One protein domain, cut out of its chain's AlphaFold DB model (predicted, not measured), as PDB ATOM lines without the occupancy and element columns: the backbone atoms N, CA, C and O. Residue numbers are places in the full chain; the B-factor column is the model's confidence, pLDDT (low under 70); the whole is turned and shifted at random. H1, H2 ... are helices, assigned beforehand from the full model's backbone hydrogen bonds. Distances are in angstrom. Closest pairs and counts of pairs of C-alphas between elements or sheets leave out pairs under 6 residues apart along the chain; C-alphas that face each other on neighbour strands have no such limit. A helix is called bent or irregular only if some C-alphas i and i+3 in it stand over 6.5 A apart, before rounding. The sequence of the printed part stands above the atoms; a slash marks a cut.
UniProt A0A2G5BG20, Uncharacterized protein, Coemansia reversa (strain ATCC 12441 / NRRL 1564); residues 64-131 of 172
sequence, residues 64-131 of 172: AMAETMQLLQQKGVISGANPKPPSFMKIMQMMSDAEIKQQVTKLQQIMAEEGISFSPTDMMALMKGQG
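Overview. This is residues 64 to 131 of the 172 residues of an uncharacterized protein of Coemansia reversa (strain ATCC 12441 / NRRL 1564) (UniProt A0A2G5BG20). Two helices, H1 and H3, lie side by side and run opposite ways; the short helix H2 makes a corner with the beginning of H3, and H4 begins near H3 and runs off about perpendicular to it, touching no helix. A loop of 13 residues, 75 to 87, leads from the end of H1 round to H2, and contacts among the helices are few: H1 touches H3, H2 touches H3, and H4 touches no helix. The printed part has 68 residues with four named helices, in the order H1, H2, H3, H4, and no named strand; the class is all helix. It is compact, with a radius of gyration of the C-alphas of 11.7 A, and spans 32 by 25 by 19 A.

Arrangement. H1, residues 64 to 74, touches H3, residues 98 to 113, with 10 pairs of C-alphas within 8 A. The closest C-alphas of the two are those of Ala 64 and Leu 107, 5.7 A apart. Their lines stand at a shallow tilt of 19 degrees, opposite ways. H2, residues 88 to 96, is apart from H1, but only just, with the closest C-alphas 8.1 A apart. H2 and H3 only just touch, and only at the corner by their link, with 3 pairs of C-alphas within 8 A; of H3, residues 100 to 101 alone take part. The closest C-alphas there are those of Met 94 and Ile 100, 6.4 A apart, and the lines are about perpendicular, at 82 degrees. H4, residues 120 to 131, is close to H3 but not clearly touching: the closest C-alphas, those of Val 104 and Pro 120, are 7.9 A apart. The lines of H3 and H4 are about perpendicular, at 80 degrees. H4 is apart from H1 and from H2. In H1, H2 and H3 every O i to N i+4 pair is within hydrogen-bond range; in H4 it is 6 of 8.

Along the chain. H1 begins at C-alpha 64, at (-22.067, -46.435, -41.728), and is 15.3 A long from first to last C-alpha. H2 measures 12.4 A. H3, the longest helix with 16 residues, runs 22.5 A from C-alpha 98 at (-8.354, -55.128, -37.983) to C-alpha 113. H4 measures 18.2 A and ends at C-alpha 131, at (-6.313, -36.775, -58.356). H4 is irregular, but only just: C-alphas 127 and 130 are 6.9 A apart.

Size, cuts and confidence. The two C-alphas farthest apart are those of Ala 81 and Glu 113, at 32.4 A. The printed part has no cut. The link from H1 to H2 is long, that from H2 to H3 is tight, and that from H3 to H4 is short. The mean pLDDT of the printed part is 70.2, and 27 residues are under 70: residues 76 to 86, residue 115 and residues 117 to 131.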
ATOM      1  N   ALA A  64     -23.180 -45.484 -41.708       73.69
ATOM      2  CA  ALA A  64     -22.067 -46.435 -41.728       73.69
ATOM      3  C   ALA A  64     -20.846 -45.875 -42.475       73.69
ATOM      4  O   ALA A  64     -19.704 -46.057 -42.047       73.69
ATOM      5  N   MET A  65     -21.075 -45.142 -43.565       73.31
ATOM      6  CA  MET A  65     -20.025 -44.462 -44.318       73.31
ATOM      7  C   MET A  65     -19.372 -43.346 -43.492       73.31
ATOM      8  O   MET A  65     -18.144 -43.285 -43.422       73.31
ATOM      9  N   ALA A  66     -20.164 -42.509 -42.814       74.06
ATOM     10  CA  ALA A  66     -19.656 -41.456 -41.935       74.06
ATOM     11  C   ALA A  66     -18.810 -42.025 -40.783       74.06
ATOM     12  O   ALA A  66     -17.712 -41.534 -40.526       74.06
ATOM     13  N   GLU A  67     -19.266 -43.106 -40.143       78.94
ATOM     14  CA  GLU A  67     -18.512 -43.812 -39.098       78.94
ATOM     15  C   GLU A  67     -17.190 -44.385 -39.634       78.94
ATOM     16  O   GLU A  67     -16.140 -44.247 -39.004       78.94
ATOM     17  N   THR A  68     -17.215 -44.982 -40.830       74.44
ATOM     18  CA  THR A  68     -16.016 -45.529 -41.490       74.44
ATOM     19  C   THR A  68     -15.011 -44.421 -41.812       74.44
ATOM     20  O   THR A  68     -13.812 -44.569 -41.578       74.44
ATOM     21  N   MET A  69     -15.493 -43.275 -42.291       72.06
ATOM     22  CA  MET A  69     -14.659 -42.106 -42.563       72.06
ATOM     23  C   MET A  69     -14.064 -41.494 -41.303       72.06
ATOM     24  O   MET A  69     -12.884 -41.151 -41.298       72.06
ATOM     25  N   GLN A  70     -14.851 -41.368 -40.238       77.19
ATOM     26  CA  GLN A  70     -14.365 -40.857 -38.964       77.19
ATOM     27  C   GLN A  70     -13.230 -41.736 -38.430       77.19
ATOM     28  O   GLN A  70     -12.208 -41.221 -37.983       77.19
ATOM     29  N   LEU A  71     -13.371 -43.056 -38.551       76.56
ATOM     30  CA  LEU A  71     -12.340 -44.013 -38.164       76.56
ATOM     31  C   LEU A  71     -11.078 -43.878 -39.037       76.56
ATOM     32  O   LEU A  71      -9.965 -43.803 -38.518       76.56
ATOM     33  N   LEU A  72     -11.228 -43.746 -40.356       73.62
ATOM     34  CA  LEU A  72     -10.103 -43.524 -41.273       73.62
ATOM     35  C   LEU A  72      -9.388 -42.174 -41.042       73.62
ATOM     36  O   LEU A  72      -8.167 -42.093 -41.193       73.62
ATOM     37  N   GLN A  73     -10.118 -41.123 -40.658       73.62
ATOM     38  CA  GLN A  73      -9.550 -39.825 -40.275       73.62
ATOM     39  C   GLN A  73      -8.809 -39.903 -38.936       73.62
ATOM     40  O   GLN A  73      -7.693 -39.399 -38.829       73.62
ATOM     41  N   GLN A  74      -9.385 -40.576 -37.933       75.69
ATOM     42  CA  GLN A  74      -8.743 -40.806 -36.631       75.69
ATOM     43  C   GLN A  74      -7.424 -41.569 -36.771       75.69
ATOM     44  O   GLN A  74      -6.450 -41.256 -36.094       75.69
ATOM     45  N   LYS A  75      -7.378 -42.540 -37.687       71.00
ATOM     46  CA  LYS A  75      -6.172 -43.317 -38.003       71.00
ATOM     47  C   LYS A  75      -5.202 -42.564 -38.923       71.00
ATOM     48  O   LYS A  75      -4.144 -43.082 -39.264       71.00
ATOM     49  N   GLY A  76      -5.548 -41.344 -39.339       66.00
ATOM     50  CA  GLY A  76      -4.710 -40.490 -40.176       66.00
ATOM     51  C   GLY A  76      -4.563 -40.974 -41.620       66.00
ATOM     52  O   GLY A  76      -3.684 -40.481 -42.330       66.00
ATOM     53  N   VAL A  77      -5.397 -41.913 -42.082       66.88
ATOM     54  CA  VAL A  77      -5.357 -42.448 -43.456       66.88
ATOM     55  C   VAL A  77      -5.808 -41.379 -44.452       66.88
ATOM     56  O   VAL A  77      -5.159 -41.176 -45.477       66.88
ATOM     57  N   ILE A  78      -6.854 -40.630 -44.097       63.75
ATOM     58  CA  ILE A  78      -7.384 -39.490 -44.853       63.75
ATOM     59  C   ILE A  78      -7.246 -38.217 -44.019       63.75
ATOM     60  O   ILE A  78      -7.570 -38.207 -42.833       63.75
ATOM     61  N   SER A  79      -6.776 -37.132 -44.632       58.00
ATOM     62  CA  SER A  79      -6.721 -35.820 -43.983       58.00
ATOM     63  C   SER A  79      -7.936 -34.996 -44.395       58.00
ATOM     64  O   SER A  79      -8.064 -34.637 -45.558       58.00
ATOM     65  N   GLY A  80      -8.797 -34.635 -43.438       56.09
ATOM     66  CA  GLY A  80      -9.980 -33.801 -43.708       56.09
ATOM     67  C   GLY A  80      -9.660 -32.407 -44.271       56.09
ATOM     68  O   GLY A  80     -10.509 -31.799 -44.907       56.09
ATOM     69  N   ALA A  81      -8.428 -31.919 -44.084       51.69
ATOM     70  CA  ALA A  81      -7.962 -30.622 -44.587       51.69
ATOM     71  C   ALA A  81      -7.293 -30.683 -45.974       51.69
ATOM     72  O   ALA A  81      -7.091 -29.656 -46.610       51.69
ATOM     73  N   ASN A  82      -6.891 -31.870 -46.428       54.19
ATOM     74  CA  ASN A  82      -6.236 -32.074 -47.715       54.19
ATOM     75  C   ASN A  82      -6.647 -33.452 -48.221       54.19
ATOM     76  O   ASN A  82      -6.076 -34.448 -47.759       54.19
ATOM     77  N   PRO A  83      -7.598 -33.531 -49.159       56.12
ATOM     78  CA  PRO A  83      -8.049 -34.793 -49.713       56.12
ATOM     79  C   PRO A  83      -7.033 -35.295 -50.746       56.12
ATOM     80  O   PRO A  83      -7.289 -35.419 -51.940       56.12
ATOM     81  N   LYS A  84      -5.809 -35.519 -50.274       58.28
ATOM     82  CA  LYS A  84      -4.784 -36.212 -51.035       58.28
ATOM     83  C   LYS A  84      -5.097 -37.703 -50.968       58.28
ATOM     84  O   LYS A  84      -5.437 -38.189 -49.882       58.28
ATOM     85  N   PRO A  85      -4.947 -38.429 -52.086       60.41
ATOM     86  CA  PRO A  85      -5.069 -39.876 -52.066       60.41
ATOM     87  C   PRO A  85      -4.121 -40.451 -50.998       60.41
ATOM     88  O   PRO A  85      -3.001 -39.946 -50.833       60.41
ATOM     89  N   PRO A  86      -4.556 -41.466 -50.229       65.44
ATOM     90  CA  PRO A  86      -3.733 -42.049 -49.182       65.44
ATOM     91  C   PRO A  86      -2.430 -42.584 -49.786       65.44
ATOM     92  O   PRO A  86      -2.437 -43.280 -50.800       65.44
ATOM     93  N   SER A  87      -1.298 -42.257 -49.156       73.38
ATOM     94  CA  SER A  87      -0.003 -42.831 -49.537       73.38
ATOM     95  C   SER A  87      -0.072 -44.357 -49.463       73.38
ATOM     96  O   SER A  87      -0.741 -44.900 -48.582       73.38
ATOM     97  N   PHE A  88       0.660 -45.054 -50.332       70.94
ATOM     98  CA  PHE A  88       0.740 -46.518 -50.335       70.94
ATOM     99  C   PHE A  88       1.027 -47.097 -48.937       70.94
ATOM    100  O   PHE A  88       0.427 -48.086 -48.530       70.94
ATOM    101  N   MET A  89       1.853 -46.412 -48.144       75.25
ATOM    102  CA  MET A  89       2.165 -46.803 -46.766       75.25
ATOM    103  C   MET A  89       0.946 -46.723 -45.827       75.25
ATOM    104  O   MET A  89       0.765 -47.584 -44.969       75.25
ATOM    105  N   LYS A  90       0.064 -45.736 -46.031       73.62
ATOM    106  CA  LYS A  90      -1.214 -45.614 -45.309       73.62
ATOM    107  C   LYS A  90      -2.222 -46.665 -45.762       73.62
ATOM    108  O   LYS A  90      -2.957 -47.182 -44.931       73.62
ATOM    109  N   ILE A  91      -2.233 -47.020 -47.050       73.69
ATOM    110  CA  ILE A  91      -3.048 -48.132 -47.567       73.69
ATOM    111  C   ILE A  91      -2.603 -49.446 -46.915       73.69
ATOM    112  O   ILE A  91      -3.434 -50.230 -46.470       73.69
ATOM    113  N   MET A  92      -1.295 -49.665 -46.787       74.31
ATOM    114  CA  MET A  92      -0.766 -50.865 -46.146       74.31
ATOM    115  C   MET A  92      -1.140 -50.925 -44.655       74.31
ATOM    116  O   MET A  92      -1.623 -51.955 -44.192       74.31
ATOM    117  N   GLN A  93      -1.034 -49.805 -43.929       76.06
ATOM    118  CA  GLN A  93      -1.522 -49.696 -42.546       76.06
ATOM    119  C   GLN A  93      -3.029 -49.954 -42.439       76.06
ATOM    120  O   GLN A  93      -3.468 -50.658 -41.534       76.06
ATOM    121  N   MET A  94      -3.813 -49.449 -43.395       73.12
ATOM    122  CA  MET A  94      -5.253 -49.688 -43.475       73.12
ATOM    123  C   MET A  94      -5.582 -51.179 -43.614       73.12
ATOM    124  O   MET A  94      -6.512 -51.674 -42.984       73.12
ATOM    125  N   MET A  95      -4.804 -51.906 -44.419       71.94
ATOM    126  CA  MET A  95      -4.964 -53.350 -44.608       71.94
ATOM    127  C   MET A  95      -4.463 -54.179 -43.417       71.94
ATOM    128  O   MET A  95      -4.908 -55.315 -43.240       71.94
ATOM    129  N   SER A  96      -3.547 -53.643 -42.610       79.25
ATOM    130  CA  SER A  96      -3.063 -54.290 -41.385       79.25
ATOM    131  C   SER A  96      -3.966 -54.042 -40.172       79.25
ATOM    132  O   SER A  96      -3.941 -54.834 -39.232       79.25
ATOM    133  N   ASP A  97      -4.772 -52.979 -40.182       79.69
ATOM    134  CA  ASP A  97      -5.663 -52.630 -39.076       79.69
ATOM    135  C   ASP A  97      -6.969 -53.451 -39.125       79.69
ATOM    136  O   ASP A  97      -7.773 -53.371 -40.060       79.69
ATOM    137  N   ALA A  98      -7.180 -54.269 -38.093       81.06
ATOM    138  CA  ALA A  98      -8.354 -55.128 -37.983       81.06
ATOM    139  C   ALA A  98      -9.659 -54.336 -37.794       81.06
ATOM    140  O   ALA A  98     -10.705 -54.780 -38.270       81.06
ATOM    141  N   GLU A  99      -9.613 -53.169 -37.144       80.62
ATOM    142  CA  GLU A  99     -10.792 -52.333 -36.896       80.62
ATOM    143  C   GLU A  99     -11.285 -51.706 -38.199       80.62
ATOM    144  O   GLU A  99     -12.482 -51.725 -38.485       80.62
ATOM    145  N   ILE A 100     -10.354 -51.227 -39.036       78.31
ATOM    146  CA  ILE A 100     -10.697 -50.671 -40.349       78.31
ATOM    147  C   ILE A 100     -11.332 -51.751 -41.224       78.31
ATOM    148  O   ILE A 100     -12.391 -51.527 -41.809       78.31
ATOM    149  N   LYS A 101     -10.738 -52.947 -41.269       80.50
ATOM    150  CA  LYS A 101     -11.293 -54.068 -42.039       80.50
ATOM    151  C   LYS A 101     -12.703 -54.427 -41.592       80.50
ATOM    152  O   LYS A 101     -13.576 -54.572 -42.436       80.50
ATOM    153  N   GLN A 102     -12.943 -54.539 -40.287       83.38
ATOM    154  CA  GLN A 102     -14.273 -54.855 -39.766       83.38
ATOM    155  C   GLN A 102     -15.306 -53.792 -40.137       83.38
ATOM    156  O   GLN A 102     -16.427 -54.138 -40.512       83.38
ATOM    157  N   GLN A 103     -14.937 -52.513 -40.064       78.75
ATOM    158  CA  GLN A 103     -15.851 -51.425 -40.387       78.75
ATOM    159  C   GLN A 103     -16.142 -51.350 -41.895       78.75
ATOM    160  O   GLN A 103     -17.295 -51.178 -42.284       78.75
ATOM    161  N   VAL A 104     -15.136 -51.587 -42.744       77.00
ATOM    162  CA  VAL A 104     -15.312 -51.694 -44.203       77.00
ATOM    163  C   VAL A 104     -16.191 -52.893 -44.567       77.00
ATOM    164  O   VAL A 104     -17.088 -52.755 -45.393       77.00
ATOM    165  N   THR A 105     -16.006 -54.048 -43.920       80.81
ATOM    166  CA  THR A 105     -16.865 -55.224 -44.135       80.81
ATOM    167  C   THR A 105     -18.308 -54.957 -43.707       80.81
ATOM    168  O   THR A 105     -19.230 -55.339 -44.421       80.81
ATOM    169  N   LYS A 106     -18.528 -54.268 -42.578       82.12
ATOM    170  CA  LYS A 106     -19.877 -53.855 -42.153       82.12
ATOM    171  C   LYS A 106     -20.522 -52.910 -43.159       82.12
ATOM    172  O   LYS A 106     -21.680 -53.104 -43.510       82.12
ATOM    173  N   LEU A 107     -19.779 -51.917 -43.645       79.00
ATOM    174  CA  LEU A 107     -20.262 -51.014 -44.685       79.00
ATOM    175  C   LEU A 107     -20.639 -51.798 -45.949       79.00
ATOM    176  O   LEU A 107     -21.719 -51.597 -46.490       79.00
ATOM    177  N   GLN A 108     -19.795 -52.742 -46.369       79.31
ATOM    178  CA  GLN A 108     -20.055 -53.599 -47.523       79.31
ATOM    179  C   GLN A 108     -21.302 -54.474 -47.338       79.31
ATOM    180  O   GLN A 108     -22.070 -54.622 -48.282       79.31
ATOM    181  N   GLN A 109     -21.529 -55.021 -46.141       82.12
ATOM    182  CA  GLN A 109     -22.740 -55.785 -45.820       82.12
ATOM    183  C   GLN A 109     -23.993 -54.915 -45.912       82.12
ATOM    184  O   GLN A 109     -24.916 -55.272 -46.633       82.12
ATOM    185  N   ILE A 110     -23.989 -53.744 -45.270       78.00
ATOM    186  CA  ILE A 110     -25.129 -52.814 -45.295       78.00
ATOM    187  C   ILE A 110     -25.408 -52.347 -46.731       78.00
ATOM    188  O   ILE A 110     -26.555 -52.221 -47.137       78.00
ATOM    189  N   MET A 111     -24.371 -52.116 -47.534       73.88
ATOM    190  CA  MET A 111     -24.540 -51.744 -48.940       73.88
ATOM    191  C   MET A 111     -25.059 -52.906 -49.792       73.88
ATOM    192  O   MET A 111     -25.923 -52.689 -50.637       73.88
ATOM    193  N   ALA A 112     -24.589 -54.133 -49.550       77.88
ATOM    194  CA  ALA A 112     -25.066 -55.327 -50.243       77.88
ATOM    195  C   ALA A 112     -26.534 -55.650 -49.909       77.88
ATOM    196  O   ALA A 112     -27.282 -56.029 -50.809       77.88
ATOM    197  N   GLU A 113     -26.954 -55.449 -48.657       77.06
ATOM    198  CA  GLU A 113     -28.355 -55.564 -48.215       77.06
ATOM    199  C   GLU A 113     -29.278 -54.596 -48.969       77.06
ATOM    200  O   GLU A 113     -30.419 -54.926 -49.274       77.06
ATOM    201  N   GLU A 114     -28.754 -53.430 -49.341       71.25
ATOM    202  CA  GLU A 114     -29.458 -52.393 -50.103       71.25
ATOM    203  C   GLU A 114     -29.296 -52.556 -51.629       71.25
ATOM    204  O   GLU A 114     -29.657 -51.674 -52.409       71.25
ATOM    205  N   GLY A 115     -28.725 -53.678 -52.082       68.19
ATOM    206  CA  GLY A 115     -28.512 -53.972 -53.502       68.19
ATOM    207  C   GLY A 115     -27.410 -53.133 -54.161       68.19
ATOM    208  O   GLY A 115     -27.329 -53.055 -55.389       68.19
ATOM    209  N   ILE A 116     -26.552 -52.491 -53.366       70.19
ATOM    210  CA  ILE A 116     -25.412 -51.702 -53.830       70.19
ATOM    211  C   ILE A 116     -24.149 -52.555 -53.694       70.19
ATOM    212  O   ILE A 116     -23.590 -52.722 -52.612       70.19
ATOM    213  N   SER A 117     -23.654 -53.080 -54.815       67.31
ATOM    214  CA  SER A 117     -22.340 -53.722 -54.846       67.31
ATOM    215  C   SER A 117     -21.256 -52.674 -54.595       67.31
ATOM    216  O   SER A 117     -20.989 -51.830 -55.447       67.31
ATOM    217  N   PHE A 118     -20.654 -52.724 -53.410       68.88
ATOM    218  CA  PHE A 118     -19.511 -51.901 -53.034       68.88
ATOM    219  C   PHE A 118     -18.294 -52.796 -52.872       68.88
ATOM    220  O   PHE A 118     -18.284 -53.681 -52.015       68.88
ATOM    221  N   SER A 119     -17.274 -52.603 -53.701       67.00
ATOM    222  CA  SER A 119     -16.012 -53.319 -53.562       67.00
ATOM    223  C   SER A 119     -14.960 -52.459 -52.846       67.00
ATOM    224  O   SER A 119     -14.979 -51.229 -52.939       67.00
ATOM    225  N   PRO A 120     -13.975 -53.081 -52.172       65.00
ATOM    226  CA  PRO A 120     -12.804 -52.366 -51.659       65.00
ATOM    227  C   PRO A 120     -12.062 -51.582 -52.754       65.00
ATOM    228  O   PRO A 120     -11.427 -50.566 -52.476       65.00
ATOM    229  N   THR A 121     -12.165 -52.037 -54.006       66.81
ATOM    230  CA  THR A 121     -11.625 -51.362 -55.190       66.81
ATOM    231  C   THR A 121     -12.371 -50.063 -55.491       66.81
ATOM    232  O   THR A 121     -11.722 -49.056 -55.761       66.81
ATOM    233  N   ASP A 122     -13.701 -50.046 -55.365       66.19
ATOM    234  CA  ASP A 122     -14.520 -48.839 -55.551       66.19
ATOM    235  C   ASP A 122     -14.230 -47.803 -54.466       66.19
ATOM    236  O   ASP A 122     -14.153 -46.611 -54.748       66.19
ATOM    237  N   MET A 123     -13.984 -48.246 -53.230       67.75
ATOM    238  CA  MET A 123     -13.533 -47.362 -52.152       67.75
ATOM    239  C   MET A 123     -12.197 -46.693 -52.496       67.75
ATOM    240  O   MET A 123     -12.040 -45.486 -52.323       67.75
ATOM    241  N   MET A 124     -11.236 -47.455 -53.025       66.06
ATOM    242  CA  MET A 124      -9.958 -46.896 -53.471       66.06
ATOM    243  C   MET A 124     -10.124 -45.966 -54.678       66.06
ATOM    244  O   MET A 124      -9.454 -44.938 -54.737       66.06
ATOM    245  N   ALA A 125     -11.018 -46.289 -55.615       63.88
ATOM    246  CA  ALA A 125     -11.336 -45.435 -56.757       63.88
ATOM    247  C   ALA A 125     -11.964 -44.105 -56.310       63.88
ATOM    248  O   ALA A 125     -11.527 -43.046 -56.754       63.88
ATOM    249  N   LEU A 126     -12.895 -44.148 -55.352       62.94
ATOM    250  CA  LEU A 126     -13.496 -42.972 -54.718       62.94
ATOM    251  C   LEU A 126     -12.456 -42.079 -54.033       62.94
ATOM    252  O   LEU A 126     -12.516 -40.861 -54.161       62.94
ATOM    253  N   MET A 127     -11.477 -42.679 -53.349       62.44
ATOM    254  CA  MET A 127     -10.385 -41.946 -52.692       62.44
ATOM    255  C   MET A 127      -9.321 -41.434 -53.679       62.44
ATOM    256  O   MET A 127      -8.581 -40.504 -53.361       62.44
ATOM    257  N   LYS A 128      -9.209 -42.045 -54.866       57.84
ATOM    258  CA  LYS A 128      -8.251 -41.675 -55.921       57.84
ATOM    259  C   LYS A 128      -8.818 -40.638 -56.900       57.84
ATOM    260  O   LYS A 128      -8.039 -39.883 -57.481       57.84
ATOM    261  N   GLY A 129     -10.142 -40.573 -57.056       51.19
ATOM    262  CA  GLY A 129     -10.845 -39.725 -58.029       51.19
ATOM    263  C   GLY A 129     -10.549 -38.227 -57.921       51.19
ATOM    264  O   GLY A 129     -10.585 -37.526 -58.926       51.19
ATOM    265  N   GLN A 130     -10.120 -37.729 -56.758       48.16
ATOM    266  CA  GLN A 130      -9.742 -36.318 -56.615       48.16
ATOM    267  C   GLN A 130      -8.360 -35.969 -57.210       48.16
ATOM    268  O   GLN A 130      -7.993 -34.800 -57.283       48.16
ATOM    269  N   GLY A 131      -7.592 -36.968 -57.664       43.19
ATOM    270  CA  GLY A 131      -6.313 -36.775 -58.356       43.19
ATOM    271  C   GLY A 131      -6.396 -36.747 -59.886       43.19
ATOM    272  O   GLY A 131      -5.372 -36.517 -60.523       43.19
TER     273      GLY A 131